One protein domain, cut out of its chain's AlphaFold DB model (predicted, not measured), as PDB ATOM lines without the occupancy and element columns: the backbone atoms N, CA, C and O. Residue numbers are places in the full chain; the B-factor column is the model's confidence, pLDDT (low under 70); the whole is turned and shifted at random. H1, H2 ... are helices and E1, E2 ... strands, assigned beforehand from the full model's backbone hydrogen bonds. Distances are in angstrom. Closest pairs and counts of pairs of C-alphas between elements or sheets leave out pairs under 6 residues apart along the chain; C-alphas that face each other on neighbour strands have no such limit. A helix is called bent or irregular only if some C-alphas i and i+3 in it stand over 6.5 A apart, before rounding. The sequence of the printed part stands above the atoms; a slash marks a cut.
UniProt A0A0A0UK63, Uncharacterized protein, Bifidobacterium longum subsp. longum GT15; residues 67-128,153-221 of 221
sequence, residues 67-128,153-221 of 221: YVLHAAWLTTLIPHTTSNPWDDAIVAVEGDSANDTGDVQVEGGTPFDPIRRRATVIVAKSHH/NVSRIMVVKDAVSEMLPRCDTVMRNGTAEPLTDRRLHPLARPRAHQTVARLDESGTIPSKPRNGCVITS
ATOM      1  N   TYR A  67      57.472 -53.460  22.168       78.88
ATOM      2  CA  TYR A  67      56.028 -53.288  22.085       78.88
ATOM      3  C   TYR A  67      55.610 -52.193  21.091       78.88
ATOM      4  O   TYR A  67      54.652 -52.370  20.343       78.88
ATOM      5  N   VAL A  68      56.341 -51.070  21.058       82.50
ATOM      6  CA  VAL A  68      56.134 -50.008  20.059       82.50
ATOM      7  C   VAL A  68      56.411 -50.545  18.662       82.50
ATOM      8  O   VAL A  68      55.613 -50.324  17.754       82.50
ATOM      9  N   LEU A  69      57.563 -51.201  18.494       85.38
ATOM     10  CA  LEU A  69      58.011 -51.706  17.202       85.38
ATOM     11  C   LEU A  69      57.014 -52.727  16.648       85.38
ATOM     12  O   LEU A  69      56.556 -52.577  15.520       85.38
ATOM     13  N   HIS A  70      56.589 -53.664  17.492       84.38
ATOM     14  CA  HIS A  70      55.581 -54.656  17.164       84.38
ATOM     15  C   HIS A  70      54.250 -54.004  16.782       84.38
ATOM     16  O   HIS A  70      53.669 -54.329  15.752       84.38
ATOM     17  N   ALA A  71      53.778 -53.019  17.554       84.44
ATOM     18  CA  ALA A  71      52.561 -52.287  17.211       84.44
ATOM     19  C   ALA A  71      52.697 -51.538  15.868       84.44
ATOM     20  O   ALA A  71      51.777 -51.565  15.052       84.44
ATOM     21  N   ALA A  72      53.847 -50.913  15.597       87.69
ATOM     22  CA  ALA A  72      54.122 -50.283  14.306       87.69
ATOM     23  C   ALA A  72      54.082 -51.314  13.169       87.69
ATOM     24  O   ALA A  72      53.465 -51.066  12.133       87.69
ATOM     25  N   TRP A  73      54.686 -52.481  13.380       88.94
ATOM     26  CA  TRP A  73      54.716 -53.572  12.415       88.94
ATOM     27  C   TRP A  73      53.335 -54.164  12.136       88.94
ATOM     28  O   TRP A  73      53.012 -54.422  10.983       88.94
ATOM     29  N   LEU A  74      52.451 -54.277  13.131       87.25
ATOM     30  CA  LEU A  74      51.074 -54.719  12.886       87.25
ATOM     31  C   LEU A  74      50.387 -53.863  11.809       87.25
ATOM     32  O   LEU A  74      49.624 -54.385  10.997       87.25
ATOM     33  N   THR A  75      50.684 -52.558  11.747       87.94
ATOM     34  CA  THR A  75      50.109 -51.675  10.717       87.94
ATOM     35  C   THR A  75      50.599 -51.977   9.300       87.94
ATOM     36  O   THR A  75      49.899 -51.645   8.345       87.94
ATOM     37  N   THR A  76      51.744 -52.652   9.148       87.94
ATOM     38  CA  THR A  76      52.291 -53.058   7.845       87.94
ATOM     39  C   THR A  76      51.656 -54.345   7.318       87.94
ATOM     40  O   THR A  76      51.837 -54.670   6.149       87.94
ATOM     41  N   LEU A  77      50.906 -55.079   8.151       87.19
ATOM     42  CA  LEU A  77      50.249 -56.330   7.759       87.19
ATOM     43  C   LEU A  77      49.025 -56.128   6.858       87.19
ATOM     44  O   LEU A  77      48.546 -57.081   6.247       87.19
ATOM     45  N   ILE A  78      48.495 -54.906   6.770       86.06
ATOM     46  CA  ILE A  78      47.358 -54.627   5.891       86.06
ATOM     47  C   ILE A  78      47.829 -54.640   4.440       86.06
ATOM     48  O   ILE A  78      48.783 -53.929   4.117       86.06
ATOM     49  N   PRO A  79      47.112 -55.328   3.535       80.88
ATOM     50  CA  PRO A  79      47.376 -55.246   2.108       80.88
ATOM     51  C   PRO A  79      47.308 -53.804   1.596       80.88
ATOM     52  O   PRO A  79      46.296 -53.118   1.734       80.88
ATOM     53  N   HIS A  80      48.380 -53.353   0.958       81.19
ATOM     54  CA  HIS A  80      48.478 -52.038   0.338       81.19
ATOM     55  C   HIS A  80      48.843 -52.174  -1.141       81.19
ATOM     56  O   HIS A  80      49.539 -53.098  -1.550       81.19
ATOM     57  N   THR A  81      48.343 -51.253  -1.966       75.00
ATOM     58  CA  THR A  81      48.526 -51.281  -3.429       75.00
ATOM     59  C   THR A  81      49.811 -50.594  -3.894       75.00
ATOM     60  O   THR A  81      50.163 -50.675  -5.068       75.00
ATOM     61  N   THR A  82      50.502 -49.896  -2.991       76.06
ATOM     62  CA  THR A  82      51.717 -49.124  -3.276       76.06
ATOM     63  C   THR A  82      52.735 -49.333  -2.160       76.06
ATOM     64  O   THR A  82      52.339 -49.489  -1.007       76.06
ATOM     65  N   SER A  83      54.029 -49.350  -2.497       78.50
ATOM     66  CA  SER A  83      55.104 -49.422  -1.497       78.50
ATOM     67  C   SER A  83      55.134 -48.138  -0.666       78.50
ATOM     68  O   SER A  83      55.009 -47.029  -1.194       78.50
ATOM     69  N   ASN A  84      55.300 -48.307   0.645       84.69
ATOM     70  CA  ASN A  84      55.459 -47.224   1.598       84.69
ATOM     71  C   ASN A  84      56.846 -47.333   2.249       84.69
ATOM     72  O   ASN A  84      57.043 -48.212   3.088       84.69
ATOM     73  N   PRO A  85      57.782 -46.407   1.964       85.25
ATOM     74  CA  PRO A  85      59.139 -46.464   2.508       85.25
ATOM     75  C   PRO A  85      59.207 -46.482   4.045       85.25
ATOM     76  O   PRO A  85      60.201 -46.926   4.614       85.25
ATOM     77  N   TRP A  86      58.166 -45.999   4.735       85.56
ATOM     78  CA  TRP A  86      58.061 -46.103   6.192       85.56
ATOM     79  C   TRP A  86      57.730 -47.517   6.666       85.56
ATOM     80  O   TRP A  86      58.272 -47.946   7.679       85.56
ATOM     81  N   ASP A  87      56.842 -48.221   5.962       88.31
ATOM     82  CA  ASP A  87      56.480 -49.604   6.285       88.31
ATOM     83  C   ASP A  87      57.651 -50.533   5.965       88.31
ATOM     84  O   ASP A  87      58.027 -51.345   6.807       88.31
ATOM     85  N   ASP A  88      58.319 -50.313   4.830       88.38
ATOM     86  CA  ASP A  88      59.535 -51.039   4.445       88.38
ATOM     87  C   ASP A  88      60.631 -50.906   5.521       88.38
ATOM     88  O   ASP A  88      61.284 -51.884   5.887       88.38
ATOM     89  N   ALA A  89      60.798 -49.706   6.089       89.38
ATOM     90  CA  ALA A  89      61.755 -49.451   7.164       89.38
ATOM     91  C   ALA A  89      61.394 -50.145   8.490       89.38
ATOM     92  O   ALA A  89      62.297 -50.490   9.248       89.38
ATOM     93  N   ILE A  90      60.103 -50.337   8.783       89.12
ATOM     94  CA  ILE A  90      59.630 -51.052   9.979       89.12
ATOM     95  C   ILE A  90      59.816 -52.560   9.797       89.12
ATOM     96  O   ILE A  90      60.386 -53.217  10.667       89.12
ATOM     97  N   VAL A  91      59.387 -53.102   8.652       88.25
ATOM     98  CA  VAL A  91      59.515 -54.531   8.317       88.25
ATOM     99  C   VAL A  91      60.979 -54.966   8.321       88.25
ATOM    100  O   VAL A  91      61.295 -56.033   8.844       88.25
ATOM    101  N   ALA A  92      61.883 -54.123   7.814       88.00
ATOM    102  CA  ALA A  92      63.317 -54.394   7.815       88.00
ATOM    103  C   ALA A  92      63.933 -54.537   9.222       88.00
ATOM    104  O   ALA A  92      65.010 -55.113   9.332       88.00
ATOM    105  N   VAL A  93      63.289 -54.012  10.274       85.69
ATOM    106  CA  VAL A  93      63.771 -54.100  11.666       85.69
ATOM    107  C   VAL A  93      63.013 -55.161  12.473       85.69
ATOM    108  O   VAL A  93      63.636 -55.894  13.234       85.69
ATOM    109  N   GLU A  94      61.690 -55.284  12.315       79.31
ATOM    110  CA  GLU A  94      60.891 -56.277  13.064       79.31
ATOM    111  C   GLU A  94      61.121 -57.716  12.572       79.31
ATOM    112  O   GLU A  94      60.935 -58.656  13.343       79.31
ATOM    113  N   GLY A  95      61.568 -57.913  11.323       61.88
ATOM    114  CA  GLY A  95      61.873 -59.240  10.766       61.88
ATOM    115  C   GLY A  95      62.814 -60.099  11.629       61.88
ATOM    116  O   GLY A  95      62.739 -61.323  11.563       61.88
ATOM    117  N   ASP A  96      63.612 -59.477  12.503       54.19
ATOM    118  CA  ASP A  96      64.502 -60.150  13.458       54.19
ATOM    119  C   ASP A  96      63.812 -60.581  14.779       54.19
ATOM    120  O   ASP A  96      64.383 -61.350  15.551       54.19
ATOM    121  N   SER A  97      62.591 -60.107  15.068       53.12
ATOM    122  CA  SER A  97      61.857 -60.310  16.340       53.12
ATOM    123  C   SER A  97      60.525 -61.072  16.211       53.12
ATOM    124  O   SER A  97      59.872 -61.326  17.223       53.12
ATOM    125  N   ALA A  98      60.126 -61.493  15.003       53.66
ATOM    126  CA  ALA A  98      58.787 -62.011  14.656       53.66
ATOM    127  C   ALA A  98      58.373 -63.386  15.254       53.66
ATOM    128  O   ALA A  98      57.435 -64.024  14.767       53.66
ATOM    129  N   ASN A  99      59.022 -63.853  16.324       49.78
ATOM    130  CA  ASN A  99      58.821 -65.193  16.892       49.78
ATOM    131  C   ASN A  99      57.591 -65.350  17.819       49.78
ATOM    132  O   ASN A  99      57.357 -66.456  18.295       49.78
ATOM    133  N   ASP A 100      56.791 -64.301  18.060       53.09
ATOM    134  CA  ASP A 100      55.602 -64.345  18.949       53.09
ATOM    135  C   ASP A 100      54.264 -64.078  18.216       53.09
ATOM    136  O   ASP A 100      53.244 -63.720  18.803       53.09
ATOM    137  N   THR A 101      54.252 -64.251  16.889       55.12
ATOM    138  CA  THR A 101      53.106 -63.917  16.010       55.12
ATOM    139  C   THR A 101      51.994 -64.979  16.018       55.12
ATOM    140  O   THR A 101      51.007 -64.835  15.303       55.12
ATOM    141  N   GLY A 102      52.123 -66.044  16.817       54.78
ATOM    142  CA  GLY A 102      51.347 -67.287  16.693       54.78
ATOM    143  C   GLY A 102      49.817 -67.164  16.659       54.78
ATOM    144  O   GLY A 102      49.176 -68.076  16.155       54.78
ATOM    145  N   ASP A 103      49.237 -66.043  17.101       70.00
ATOM    146  CA  ASP A 103      47.784 -65.869  17.232       70.00
ATOM    147  C   ASP A 103      47.229 -64.535  16.685       70.00
ATOM    148  O   ASP A 103      46.126 -64.138  17.061       70.00
ATOM    149  N   VAL A 104      47.952 -63.806  15.822       78.00
ATOM    150  CA  VAL A 104      47.468 -62.516  15.275       78.00
ATOM    151  C   VAL A 104      46.730 -62.712  13.946       78.00
ATOM    152  O   VAL A 104      47.327 -63.082  12.940       78.00
ATOM    153  N   GLN A 105      45.433 -62.395  13.924       86.06
ATOM    154  CA  GLN A 105      44.595 -62.380  12.721       86.06
ATOM    155  C   GLN A 105      44.253 -60.940  12.333       86.06
ATOM    156  O   GLN A 105      43.675 -60.204  13.129       86.06
ATOM    157  N   VAL A 106      44.587 -60.525  11.110       88.00
ATOM    158  CA  VAL A 106      44.191 -59.208  10.590       88.00
ATOM    159  C   VAL A 106      42.730 -59.271  10.154       88.00
ATOM    160  O   VAL A 106      42.393 -59.987   9.217       88.00
ATOM    161  N   GLU A 107      41.862 -58.509  10.816       89.31
ATOM    162  CA  GLU A 107      40.429 -58.457  10.494       89.31
ATOM    163  C   GLU A 107      40.087 -57.314   9.529       89.31
ATOM    164  O   GLU A 107      39.095 -57.381   8.804       89.31
ATOM    165  N   GLY A 108      40.901 -56.258   9.493       89.38
ATOM    166  CA  GLY A 108      40.683 -55.135   8.591       89.38
ATOM    167  C   GLY A 108      41.576 -53.939   8.884       89.38
ATOM    168  O   GLY A 108      42.470 -53.991   9.727       89.38
ATOM    169  N   GLY A 109      41.345 -52.845   8.166       88.75
ATOM    170  CA  GLY A 109      42.119 -51.626   8.333       88.75
ATOM    171  C   GLY A 109      42.113 -50.726   7.105       88.75
ATOM    172  O   GLY A 109      41.505 -51.034   6.084       88.75
ATOM    173  N   THR A 110      42.809 -49.600   7.219       88.94
ATOM    174  CA  THR A 110      43.075 -48.664   6.128       88.94
ATOM    175  C   THR A 110      44.593 -48.554   5.974       88.94
ATOM    176  O   THR A 110      45.259 -48.171   6.943       88.94
ATOM    177  N   PRO A 111      45.150 -48.871   4.792       87.56
ATOM    178  CA  PRO A 111      46.543 -48.583   4.463       87.56
ATOM    179  C   PRO A 111      46.916 -47.116   4.669       87.56
ATOM    180  O   PRO A 111      46.048 -46.257   4.826       87.56
ATOM    181  N   PHE A 112      48.214 -46.814   4.604       85.44
ATOM    182  CA  PHE A 112      48.675 -45.433   4.669       85.44
ATOM    183  C   PHE A 112      48.036 -44.568   3.569       85.44
ATOM    184  O   PHE A 112      48.244 -44.799   2.379       85.44
ATOM    185  N   ASP A 113      47.287 -43.545   3.981       83.88
ATOM    186  CA  ASP A 113      46.736 -42.512   3.101       83.88
ATOM    187  C   ASP A 113      47.616 -41.248   3.198       83.88
ATOM    188  O   ASP A 113      47.669 -40.644   4.272       83.88
ATOM    189  N   PRO A 114      48.281 -40.797   2.114       76.75
ATOM    190  CA  PRO A 114      49.141 -39.609   2.130       76.75
ATOM    191  C   PRO A 114      48.429 -38.302   2.508       76.75
ATOM    192  O   PRO A 114      49.072 -37.387   3.026       76.75
ATOM    193  N   ILE A 115      47.118 -38.199   2.261       81.88
ATOM    194  CA  ILE A 115      46.312 -37.021   2.605       81.88
ATOM    195  C   ILE A 115      46.063 -37.002   4.113       81.88
ATOM    196  O   ILE A 115      46.238 -35.972   4.760       81.88
ATOM    197  N   ARG A 116      45.687 -38.151   4.684       76.94
ATOM    198  CA  ARG A 116      45.410 -38.295   6.126       76.94
ATOM    199  C   ARG A 116      46.666 -38.520   6.962       76.94
ATOM    200  O   ARG A 116      46.590 -38.401   8.177       76.94
ATOM    201  N   ARG A 117      47.778 -38.877   6.312       82.25
ATOM    202  CA  ARG A 117      49.075 -39.261   6.889       82.25
ATOM    203  C   ARG A 117      48.986 -40.398   7.911       82.25
ATOM    204  O   ARG A 117      49.823 -40.493   8.804       82.25
ATOM    205  N   ARG A 118      48.002 -41.288   7.742       85.56
ATOM    206  CA  ARG A 118      47.629 -42.308   8.728       85.56
ATOM    207  C   ARG A 118      47.460 -43.683   8.100       85.56
ATOM    208  O   ARG A 118      46.899 -43.784   7.013       85.56
ATOM    209  N   ALA A 119      47.860 -44.711   8.843       88.38
ATOM    210  CA  ALA A 119      47.490 -46.110   8.630       88.38
ATOM    211  C   ALA A 119      46.786 -46.668   9.881       88.38
ATOM    212  O   ALA A 119      47.093 -46.253  11.002       88.38
ATOM    213  N   THR A 120      45.842 -47.591   9.712       89.31
ATOM    214  CA  THR A 120      45.082 -48.197  10.822       89.31
ATOM    215  C   THR A 120      44.853 -49.676  10.572       89.31
ATOM    216  O   THR A 120      44.284 -49.985   9.534       89.31
ATOM    217  N   VAL A 121      45.173 -50.561  11.513       90.00
ATOM    218  CA  VAL A 121      44.888 -52.006  11.445       90.00
ATOM    219  C   VAL A 121      44.024 -52.450  12.604       90.00
ATOM    220  O   VAL A 121      44.169 -51.939  13.705       90.00
ATOM    221  N   ILE A 122      43.149 -53.412  12.355       90.06
ATOM    222  CA  ILE A 122      42.383 -54.128  13.364       90.06
ATOM    223  C   ILE A 122      42.887 -55.564  13.353       90.06
ATOM    224  O   ILE A 122      42.861 -56.236  12.317       90.06
ATOM    225  N   VAL A 123      43.365 -56.013  14.507       88.06
ATOM    226  CA  VAL A 123      43.830 -57.378  14.712       88.06
ATOM    227  C   VAL A 123      43.037 -58.054  15.819       88.06
ATOM    228  O   VAL A 123      42.753 -57.456  16.858       88.06
ATOM    229  N   ALA A 124      42.706 -59.317  15.601       86.50
ATOM    230  CA  ALA A 124      42.185 -60.225  16.602       86.50
ATOM    231  C   ALA A 124      43.326 -61.099  17.125       86.50
ATOM    232  O   ALA A 124      44.069 -61.686  16.337       86.50
ATOM    233  N   LYS A 125      43.461 -61.184  18.451       79.19
ATOM    234  CA  LYS A 125      44.367 -62.115  19.120       79.19
ATOM    235  C   LYS A 125      43.559 -63.189  19.838       79.19
ATOM    236  O   LYS A 125      42.762 -62.883  20.729       79.19
ATOM    237  N   SER A 126      43.779 -64.441  19.454       71.56
ATOM    238  CA  SER A 126      43.255 -65.596  20.184       71.56
ATOM    239  C   SER A 126      44.104 -65.821  21.432       71.56
ATOM    240  O   SER A 126      45.326 -65.880  21.356       71.56
ATOM    241  N   HIS A 127      43.478 -65.921  22.603       63.28
ATOM    242  CA  HIS A 127      44.172 -66.372  23.807       63.28
ATOM    243  C   HIS A 127      44.031 -67.891  23.908       63.28
ATOM    244  O   HIS A 127      43.046 -68.387  24.457       63.28
ATOM    245  N   HIS A 128      44.998 -68.652  23.393       52.69
ATOM    246  CA  HIS A 128      45.121 -70.046  23.803       52.69
ATOM    247  C   HIS A 128      45.661 -70.070  25.237       52.69
ATOM    248  O   HIS A 128      46.823 -69.745  25.479       52.69
ATOM    249  N   ASN A 153      38.292 -66.563  24.181       63.84
ATOM    250  CA  ASN A 153      38.233 -65.125  24.394       63.84
ATOM    251  C   ASN A 153      39.153 -64.448  23.361       63.84
ATOM    252  O   ASN A 153      40.376 -64.497  23.486       63.84
ATOM    253  N   VAL A 154      38.566 -63.896  22.297       71.75
ATOM    254  CA  VAL A 154      39.286 -63.180  21.237       71.75
ATOM    255  C   VAL A 154      39.347 -61.709  21.620       71.75
ATOM    256  O   VAL A 154      38.313 -61.042  21.693       71.75
ATOM    257  N   SER A 155      40.553 -61.185  21.841       78.75
ATOM    258  CA  SER A 155      40.742 -59.753  22.071       78.75
ATOM    259  C   SER A 155      40.983 -59.035  20.743       78.75
ATOM    260  O   SER A 155      41.863 -59.408  19.969       78.75
ATOM    261  N   ARG A 156      40.181 -58.001  20.460       84.06
ATOM    262  CA  ARG A 156      40.359 -57.136  19.287       84.06
ATOM    263  C   ARG A 156      41.095 -55.870  19.659       84.06
ATOM    264  O   ARG A 156      40.801 -55.230  20.668       84.06
ATOM    265  N   ILE A 157      42.050 -55.508  18.820       84.38
ATOM    266  CA  ILE A 157      42.897 -54.346  19.015       84.38
ATOM    267  C   ILE A 157      42.967 -53.586  17.698       84.38
ATOM    268  O   ILE A 157      43.377 -54.143  16.681       84.38
ATOM    269  N   MET A 158      42.633 -52.299  17.733       87.00
ATOM    270  CA  MET A 158      42.956 -51.380  16.655       87.00
ATOM    271  C   MET A 158      44.300 -50.707  16.941       87.00
ATOM    272  O   MET A 158      44.529 -50.159  18.019       87.00
ATOM    273  N   VAL A 159      45.196 -50.733  15.962       88.38
ATOM    274  CA  VAL A 159      46.482 -50.046  16.005       88.38
ATOM    275  C   VAL A 159      46.516 -48.969  14.932       88.38
ATOM    276  O   VAL A 159      46.226 -49.220  13.765       88.38
ATOM    277  N   VAL A 160      46.860 -47.750  15.331       87.81
ATOM    278  CA  VAL A 160      46.896 -46.569  14.466       87.81
ATOM    279  C   VAL A 160      48.319 -46.047  14.400       87.81
ATOM    280  O   VAL A 160      48.925 -45.833  15.441       87.81
ATOM    281  N   LYS A 161      48.833 -45.795  13.197       89.06
ATOM    282  CA  LYS A 161      50.117 -45.128  12.966       89.06
ATOM    283  C   LYS A 161      49.885 -43.789  12.278       89.06
ATOM    284  O   LYS A 161      49.233 -43.749  11.236       89.06
ATOM    285  N   ASP A 162      50.405 -42.707  12.849       85.12
ATOM    286  CA  ASP A 162      50.159 -41.337  12.376       85.12
ATOM    287  C   ASP A 162      51.311 -40.383  12.738       85.12
ATOM    288  O   ASP A 162      52.220 -40.729  13.498       85.12
ATOM    289  N   ALA A 163      51.265 -39.157  12.220       79.44
ATOM    290  CA  ALA A 163      52.060 -38.051  12.725       79.44
ATOM    291  C   ALA A 163      51.659 -37.711  14.169       79.44
ATOM    292  O   ALA A 163      50.476 -37.665  14.517       79.44
ATOM    293  N   VAL A 164      52.655 -37.387  14.996       76.69
ATOM    294  CA  VAL A 164      52.475 -36.989  16.404       76.69
ATOM    295  C   VAL A 164      51.378 -35.925  16.561       76.69
ATOM    296  O   VAL A 164      50.493 -36.058  17.402       76.69
ATOM    297  N   SER A 165      51.402 -34.885  15.720       75.06
ATOM    298  CA  SER A 165      50.456 -33.762  15.773       75.06
ATOM    299  C   SER A 165      49.005 -34.156  15.490       75.06
ATOM    300  O   SER A 165      48.093 -33.511  15.997       75.06
ATOM    301  N   GLU A 166      48.790 -35.202  14.696       77.06
ATOM    302  CA  GLU A 166      47.460 -35.701  14.325       77.06
ATOM    303  C   GLU A 166      46.931 -36.731  15.327       77.06
ATOM    304  O   GLU A 166      45.718 -36.834  15.543       77.06
ATOM    305  N   MET A 167      47.848 -37.483  15.946       77.75
ATOM    306  CA  MET A 167      47.540 -38.513  16.931       77.75
ATOM    307  C   MET A 167      47.182 -37.920  18.293       77.75
ATOM    308  O   MET A 167      46.171 -38.299  18.876       77.75
ATOM    309  N   LEU A 168      48.007 -37.004  18.812       76.38
ATOM    310  CA  LEU A 168      47.899 -36.543  20.200       76.38
ATOM    311  C   LEU A 168      46.527 -35.974  20.577       76.38
ATOM    312  O   LEU A 168      46.051 -36.316  21.656       76.38
ATOM    313  N   PRO A 169      45.837 -35.194  19.721       76.69
ATOM    314  CA  PRO A 169      44.496 -34.698  20.037       76.69
ATOM    315  C   PRO A 169      43.423 -35.791  20.173       76.69
ATOM    316  O   PRO A 169      42.279 -35.483  20.495       76.69
ATOM    317  N   ARG A 170      43.746 -37.050  19.855       75.31
ATOM    318  CA  ARG A 170      42.819 -38.191  19.818       75.31
ATOM    319  C   ARG A 170      43.079 -39.210  20.924       75.31
ATOM    320  O   ARG A 170      42.455 -40.271  20.918       75.31
ATOM    321  N   CYS A 171      44.035 -38.948  21.809       73.50
ATOM    322  CA  CYS A 171      44.430 -39.891  22.843       73.50
ATOM    323  C   CYS A 171      44.242 -39.290  24.230       73.50
ATOM    324  O   CYS A 171      44.779 -38.231  24.537       73.50
ATOM    325  N   ASP A 172      43.535 -40.030  25.076       76.19
ATOM    326  CA  ASP A 172      43.237 -39.626  26.451       76.19
ATOM    327  C   ASP A 172      44.226 -40.254  27.446       76.19
ATOM    328  O   ASP A 172      44.349 -39.811  28.589       76.19
ATOM    329  N   THR A 173      44.950 -41.295  27.013       78.44
ATOM    330  CA  THR A 173      45.858 -42.080  27.856       78.44
ATOM    331  C   THR A 173      47.205 -42.349  27.187       78.44
ATOM    332  O   THR A 173      47.382 -42.230  25.971       78.44
ATOM    333  N   VAL A 174      48.188 -42.715  28.006       76.88
ATOM    334  CA  VAL A 174      49.551 -43.052  27.602       76.88
ATOM    335  C   VAL A 174      50.062 -44.261  28.381       76.88
ATOM    336  O   VAL A 174      49.871 -44.343  29.593       76.88
ATOM    337  N   MET A 175      50.760 -45.181  27.705       72.88
ATOM    338  CA  MET A 175      51.409 -46.310  28.372       72.88
ATOM    339  C   MET A 175      52.738 -45.857  28.969       72.88
ATOM    340  O   MET A 175      53.643 -45.419  28.252       72.88
ATOM    341  N   ARG A 176      52.904 -46.055  30.276       69.94
ATOM    342  CA  ARG A 176      54.171 -45.868  30.983       69.94
ATOM    343  C   ARG A 176      54.417 -47.051  31.904       69.94
ATOM    344  O   ARG A 176      53.559 -47.387  32.710       69.94
ATOM    345  N   ASN A 177      55.575 -47.697  31.775       67.88
ATOM    346  CA  ASN A 177      55.975 -48.840  32.609       67.88
ATOM    347  C   ASN A 177      54.915 -49.963  32.684       67.88
ATOM    348  O   ASN A 177      54.728 -50.573  33.730       67.88
ATOM    349  N   GLY A 178      54.191 -50.210  31.586       66.56
ATOM    350  CA  GLY A 178      53.128 -51.221  31.539       66.56
ATOM    351  C   GLY A 178      51.778 -50.780  32.117       66.56
ATOM    352  O   GLY A 178      50.836 -51.564  32.086       66.56
ATOM    353  N   THR A 179      51.643 -49.532  32.573       70.31
ATOM    354  CA  THR A 179      50.387 -48.963  33.092       70.31
ATOM    355  C   THR A 179      49.862 -47.832  32.210       70.31
ATOM    356  O   THR A 179      50.645 -47.016  31.722       70.31
ATOM    357  N   ALA A 180      48.543 -47.785  31.999       74.81
ATOM    358  CA  ALA A 180      47.881 -46.694  31.288       74.81
ATOM    359  C   ALA A 180      47.642 -45.517  32.245       74.81
ATOM    360  O   ALA A 180      46.950 -45.655  33.253       74.81
ATOM    361  N   GLU A 181      48.211 -44.356  31.932       77.88
ATOM    362  CA  GLU A 181      48.036 -43.113  32.688       77.88
ATOM    363  C   GLU A 181      47.312 -42.056  31.834       77.88
ATOM    364  O   GLU A 181      47.500 -42.041  30.618       77.88
ATOM    365  N   PRO A 182      46.544 -41.118  32.421       79.50
ATOM    366  CA  PRO A 182      45.958 -40.003  31.678       79.50
ATOM    367  C   PRO A 182      47.010 -39.108  31.003       79.50
ATOM    368  O   PRO A 182      48.040 -38.749  31.599       79.50
ATOM    369  N   LEU A 183      46.732 -38.698  29.765       73.38
ATOM    370  CA  LEU A 183      47.548 -37.739  29.029       73.38
ATOM    371  C   LEU A 183      47.235 -36.318  29.537       73.38
ATOM    372  O   LEU A 183      46.106 -35.852  29.458       73.38
ATOM    373  N   THR A 184      48.229 -35.630  30.104       69.25
ATOM    374  CA  THR A 184      48.088 -34.266  30.660       69.25
ATOM    375  C   THR A 184      48.995 -33.274  29.925       69.25
ATOM    376  O   THR A 184      50.099 -33.641  29.525       69.25
ATOM    377  N   ASP A 185      48.584 -32.004  29.797       59.84
ATOM    378  CA  ASP A 185      49.257 -30.972  28.974       59.84
ATOM    379  C   ASP A 185      50.754 -30.779  29.267       59.84
ATOM    380  O   ASP A 185      51.566 -30.577  28.361       59.84
ATOM    381  N   ARG A 186      51.174 -30.919  30.532       51.72
ATOM    382  CA  ARG A 186      52.593 -30.845  30.937       51.72
ATOM    383  C   ARG A 186      53.473 -31.944  30.323       51.72
ATOM    384  O   ARG A 186      54.697 -31.835  30.364       51.72
ATOM    385  N   ARG A 187      52.876 -33.001  29.766       55.62
ATOM    386  CA  ARG A 187      53.554 -34.201  29.248       55.62
ATOM    387  C   ARG A 187      53.694 -34.213  27.718       55.62
ATOM    388  O   ARG A 187      54.284 -35.144  27.184       55.62
ATOM    389  N   LEU A 188      53.231 -33.164  27.028       56.25
ATOM    390  CA  LEU A 188      53.374 -32.975  25.573       56.25
ATOM    391  C   LEU A 188      54.763 -32.443  25.163       56.25
ATOM    392  O   LEU A 188      55.186 -32.583  24.018       56.25
ATOM    393  N   HIS A 189      55.501 -31.845  26.101       51.78
ATOM    394  CA  HIS A 189      56.759 -31.139  25.826       51.78
ATOM    395  C   HIS A 189      57.905 -32.013  25.255       51.78
ATOM    396  O   HIS A 189      58.676 -31.508  24.434       51.78
ATOM    397  N   PRO A 190      58.063 -33.307  25.614       54.28
ATOM    398  CA  PRO A 190      59.057 -34.180  24.979       54.28
ATOM    399  C   PRO A 190      58.742 -34.492  23.506       54.28
ATOM    400  O   PRO A 190      59.663 -34.719  22.726       54.28
ATOM    401  N   LEU A 191      57.459 -34.455  23.125       53.97
ATOM    402  CA  LEU A 191      56.957 -34.787  21.786       53.97
ATOM    403  C   LEU A 191      57.017 -33.625  20.795       53.97
ATOM    404  O   LEU A 191      56.959 -33.834  19.589       53.97
ATOM    405  N   ALA A 192      57.162 -32.399  21.296       48.03
ATOM    406  CA  ALA A 192      57.222 -31.185  20.487       48.03
ATOM    407  C   ALA A 192      58.585 -30.966  19.799       48.03
ATOM    408  O   ALA A 192      58.787 -29.944  19.140       48.03
ATOM    409  N   ARG A 193      59.550 -31.889  19.944       50.38
ATOM    410  CA  ARG A 193      60.820 -31.795  19.215       50.38
ATOM    411  C   ARG A 193      60.595 -32.215  17.758       50.38
ATOM    412  O   ARG A 193      60.162 -33.340  17.525       50.38
ATOM    413  N   PRO A 194      60.927 -31.366  16.771       41.19
ATOM    414  CA  PRO A 194      60.740 -31.679  15.361       41.19
ATOM    415  C   PRO A 194      61.788 -32.706  14.915       41.19
ATOM    416  O   PRO A 194      62.827 -32.365  14.355       41.19
ATOM    417  N   ARG A 195      61.535 -33.988  15.177       50.88
ATOM    418  CA  ARG A 195      62.120 -35.079  14.390       50.88
ATOM    419  C   ARG A 195      60.995 -35.753  13.618       50.88
ATOM    420  O   ARG A 195      59.822 -35.537  13.914       50.88
ATOM    421  N   ALA A 196      61.349 -36.519  12.593       50.53
ATOM    422  CA  ALA A 196      60.391 -37.255  11.775       50.53
ATOM    423  C   ALA A 196      59.819 -38.443  12.572       50.53
ATOM    424  O   ALA A 196      60.143 -39.596  12.311       50.53
ATOM    425  N   HIS A 197      59.040 -38.130  13.603       64.62
ATOM    426  CA  HIS A 197      58.424 -39.080  14.508       64.62
ATOM    427  C   HIS A 197      57.083 -39.506  13.925       64.62
ATOM    428  O   HIS A 197      56.185 -38.679  13.728       64.62
ATOM    429  N   GLN A 198      56.954 -40.797  13.645       63.69
ATOM    430  CA  GLN A 198      55.642 -41.424  13.609       63.69
ATOM    431  C   GLN A 198      55.290 -41.825  15.039       63.69
ATOM    432  O   GLN A 198      56.131 -41.914  15.926       63.69
ATOM    433  N   THR A 199      54.011 -41.947  15.316       65.69
ATOM    434  CA  THR A 199      53.519 -42.423  16.602       65.69
ATOM    435  C   THR A 199      52.607 -43.586  16.303       65.69
ATOM    436  O   THR A 199      51.959 -43.606  15.256       65.69
ATOM    437  N   VAL A 200      52.555 -44.543  17.219       64.56
ATOM    438  CA  VAL A 200      51.603 -45.642  17.189       64.56
ATOM    439  C   VAL A 200      50.627 -45.468  18.351       64.56
ATOM    440  O   VAL A 200      50.980 -44.957  19.408       64.56
ATOM    441  N   ALA A 201      49.366 -45.825  18.178       66.69
ATOM    442  CA  ALA A 201      48.403 -45.857  19.266       66.69
ATOM    443  C   ALA A 201      47.649 -47.174  19.241       66.69
ATOM    444  O   ALA A 201      47.284 -47.665  18.174       66.69
ATOM    445  N   ARG A 202      47.416 -47.724  20.432       68.50
ATOM    446  CA  ARG A 202      46.579 -48.902  20.635       68.50
ATOM    447  C   ARG A 202      45.215 -48.471  21.148       68.50
ATOM    448  O   ARG A 202      45.128 -47.645  22.055       68.50
ATOM    449  N   LEU A 203      44.182 -49.072  20.581       61.91
ATOM    450  CA  LEU A 203      42.779 -48.879  20.912       61.91
ATOM    451  C   LEU A 203      42.135 -50.250  21.101       61.91
ATOM    452  O   LEU A 203      42.332 -51.144  20.278       61.91
ATOM    453  N   ASP A 204      41.414 -50.442  22.197       63.75
ATOM    454  CA  ASP A 204      40.589 -51.622  22.417       63.75
ATOM    455  C   ASP A 204      39.219 -51.419  21.757       63.75
ATOM    456  O   ASP A 204      38.509 -50.449  22.013       63.75
ATOM    457  N   GLU A 205      38.830 -52.327  20.859       56.72
ATOM    458  CA  GLU A 205      37.507 -52.246  20.243       56.72
ATOM    459  C   GLU A 205      36.506 -53.109  21.003       56.72
ATOM    460  O   GLU A 205      36.471 -54.333  20.882       56.72
ATOM    461  N   SER A 206      35.599 -52.437  21.714       47.31
ATOM    462  CA  SER A 206      34.301 -53.000  22.085       47.31
ATOM    463  C   SER A 206      33.386 -53.066  20.846       47.31
ATOM    464  O   SER A 206      32.410 -52.335  20.738       47.31
ATOM    465  N   GLY A 207      33.732 -53.911  19.869       35.47
ATOM    466  CA  GLY A 207      32.793 -54.482  18.890       35.47
ATOM    467  C   GLY A 207      32.164 -53.585  17.809       35.47
ATOM    468  O   GLY A 207      31.150 -53.988  17.242       35.47
ATOM    469  N   THR A 208      32.686 -52.403  17.470       36.66
ATOM    470  CA  THR A 208      32.208 -51.634  16.295       36.66
ATOM    471  C   THR A 208      33.296 -50.702  15.769       36.66
ATOM    472  O   THR A 208      33.831 -49.936  16.563       36.66
ATOM    473  N   ILE A 209      33.548 -50.711  14.446       38.03
ATOM    474  CA  ILE A 209      34.508 -49.828  13.753       38.03
ATOM    475  C   ILE A 209      34.164 -48.364  14.072       38.03
ATOM    476  O   ILE A 209      33.166 -47.840  13.558       38.03
ATOM    477  N   PRO A 210      34.943 -47.663  14.907       37.94
ATOM    478  CA  PRO A 210      34.596 -46.321  15.307       37.94
ATOM    479  C   PRO A 210      35.162 -45.325  14.287       37.94
ATOM    480  O   PRO A 210      36.349 -45.313  13.970       37.94
ATOM    481  N   SER A 211      34.321 -44.412  13.795       40.81
ATOM    482  CA  SER A 211      34.752 -43.308  12.916       40.81
ATOM    483  C   SER A 211      35.722 -42.329  13.603       40.81
ATOM    484  O   SER A 211      36.378 -41.521  12.939       40.81
ATOM    485  N   LYS A 212      35.832 -42.412  14.937       39.41
ATOM    486  CA  LYS A 212      36.833 -41.745  15.773       39.41
ATOM    487  C   LYS A 212      37.268 -42.675  16.909       39.41
ATOM    488  O   LYS A 212      36.387 -43.177  17.602       39.41
ATOM    489  N   PRO A 213      38.575 -42.835  17.168       42.53
ATOM    490  CA  PRO A 213      39.044 -43.559  18.344       42.53
ATOM    491  C   PRO A 213      38.478 -42.910  19.616       42.53
ATOM    492  O   PRO A 213      38.679 -41.718  19.838       42.53
ATOM    493  N   ARG A 214      37.722 -43.669  20.414       41.50
ATOM    494  CA  ARG A 214      37.321 -43.291  21.775       41.50
ATOM    495  C   ARG A 214      38.177 -44.149  22.705       41.50
ATOM    496  O   ARG A 214      38.076 -45.364  22.612       41.50
ATOM    497  N   ASN A 215      39.025 -43.522  23.523       46.19
ATOM    498  CA  ASN A 215      39.999 -44.143  24.438       46.19
ATOM    499  C   ASN A 215      41.266 -44.718  23.770       46.19
ATOM    500  O   ASN A 215      41.525 -45.917  23.792       46.19
ATOM    501  N   GLY A 216      42.090 -43.848  23.178       44.94
ATOM    502  CA  GLY A 216      43.392 -44.238  22.624       44.94
ATOM    503  C   GLY A 216      44.528 -44.163  23.635       44.94
ATOM    504  O   GLY A 216      44.611 -43.205  24.410       44.94
ATOM    505  N   CYS A 217      45.426 -45.145  23.581       47.28
ATOM    506  CA  CYS A 217      46.679 -45.129  24.316       47.28
ATOM    507  C   CYS A 217      47.866 -44.863  23.378       47.28
ATOM    508  O   CYS A 217      48.119 -45.644  22.457       47.28
ATOM    509  N   VAL A 218      48.620 -43.786  23.631       53.75
ATOM    510  CA  VAL A 218      49.794 -43.400  22.823       53.75
ATOM    511  C   VAL A 218      51.005 -44.282  23.124       53.75
ATOM    512  O   VAL A 218      51.381 -44.479  24.281       53.75
ATOM    513  N   ILE A 219      51.649 -44.755  22.060       54.81
ATOM    514  CA  ILE A 219      52.872 -45.555  22.030       54.81
ATOM    515  C   ILE A 219      53.776 -44.948  20.934       54.81
ATOM    516  O   ILE A 219      53.670 -45.260  19.755       54.81
ATOM    517  N   THR A 220      54.629 -43.989  21.282       47.12
ATOM    518  CA  THR A 220      55.486 -43.292  20.297       47.12
ATOM    519  C   THR A 220      56.529 -44.209  19.676       47.12
ATOM    520  O   THR A 220      56.867 -45.193  20.317       47.12
ATOM    521  N   SER A 221      57.041 -43.892  18.476       40.28
ATOM    522  CA  SER A 221      58.238 -44.516  17.892       40.28
ATOM    523  C   SER A 221      59.392 -43.534  17.695       40.28
ATOM    524  O   SER A 221      59.181 -42.362  17.295       40.28
TER     525      SER A 221
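Overview. This is residues 67 to 128 and 153 to 221 of the 221 residues of an uncharacterized protein of Bifidobacterium longum subsp. longum GT15 (UniProt A0A0A0UK63). One strongly twisted sheet of seven strands makes the core, with H1 packed on one face and the short helix H3 on the other; H2 packs on H1. The hairpin of E4 and E5 makes one end of the sheet, and E1 is the edge strand at the other. The printed part has 131 residues, in the order H1 H2 E1 E2 E3 H3 E4 E5 E6 E7; the sheet's order is E1 E2 E3 E6 E7 E4 E5, mixed. The class is mixed, helices and strands. The whole is compact, with a radius of gyration of the C-alphas of 14.4 A and spans of 39 by 34 by 30 A.

Along the chain. H1, residues 67 to 77, begins at C-alpha 67 (56.028, -53.288, 22.085) and is 15.7 A long. H2, residues 85 to 94, is 14.5 A long. E1, residues 104 to 113, is 23.4 A long and bends by 73 degrees at residue 107. E2 is residues 118 to 126, 26.3 A; E3 is residues 154 to 163, 29.4 A, ending at C-alpha 163 (52.060, -38.051, 12.725). H3, residues 164 to 170, is irregular, but only just: C-alphas 166 and 169 are 6.51 A apart. E4 is residues 173 to 176, E5 residues 179 to 182, and E6 residues 198 to 204, 20.2 A. E7, residues 216 to 220, ends at C-alpha 220 (55.486, -43.292, 20.297).

Arrangement. E1 and E2 form an antiparallel hairpin, with N 110 and O 120 at 2.8 A. E2 and E3 are antiparallel, N 121 and O 159 at 2.8 A; so are E3 and E6, N 160 and O 201 at 2.9 A. E6 and E7 form a hairpin, N 219 and O 200 at 2.7 A, as do E4 and E5, N 174 and O 181 at 2.8 A. E7 and E4 are parallel, N 218 and O 173 at 3.1 A. H1 and H3 are on opposite faces of the sheet, giving three layers, helices on both faces. H1's closest C-alphas to E2 are Thr 75 and Val 121, 5.3 A. H3 lies over E6 at a height over the sheet of 7.8 A and runs along the strands, at 4 degrees to E6 on the local plane. E3, H3 and E4 make a split strand-helix-strand unit, two strands of one sheet that are not neighbours, with a helix between them along the chain and E6 and E7 between them in the sheet, and its crossover is right-handed. H2 touches H1, the closest C-alphas being Thr 76 and Asp 87, 5.6 A, at a steep tilt of 55 degrees, opposite ways; it is only just not on the sheet, with 4 pairs of C-alphas within 10 A. O i to N i+4 pairs are within hydrogen-bond range in 4 of 7 for H1, 5 of 6 for H2 and 1 of 3 for H3, where 2 of 4 O i to N i+3 pairs are.

Size, cuts and confidence. The two C-alphas farthest apart are those of His 128 and Pro 194, 42.3 A. Residues 129 to 152 are not printed; C-alphas 128 and 153 are 8.5 A apart across this cut. The links E5 to E6 and E6 to E7 are long. Mean pLDDT of the printed part is 71.0, with 52 residues under 70, among them 95 to 102 and 184 to 221.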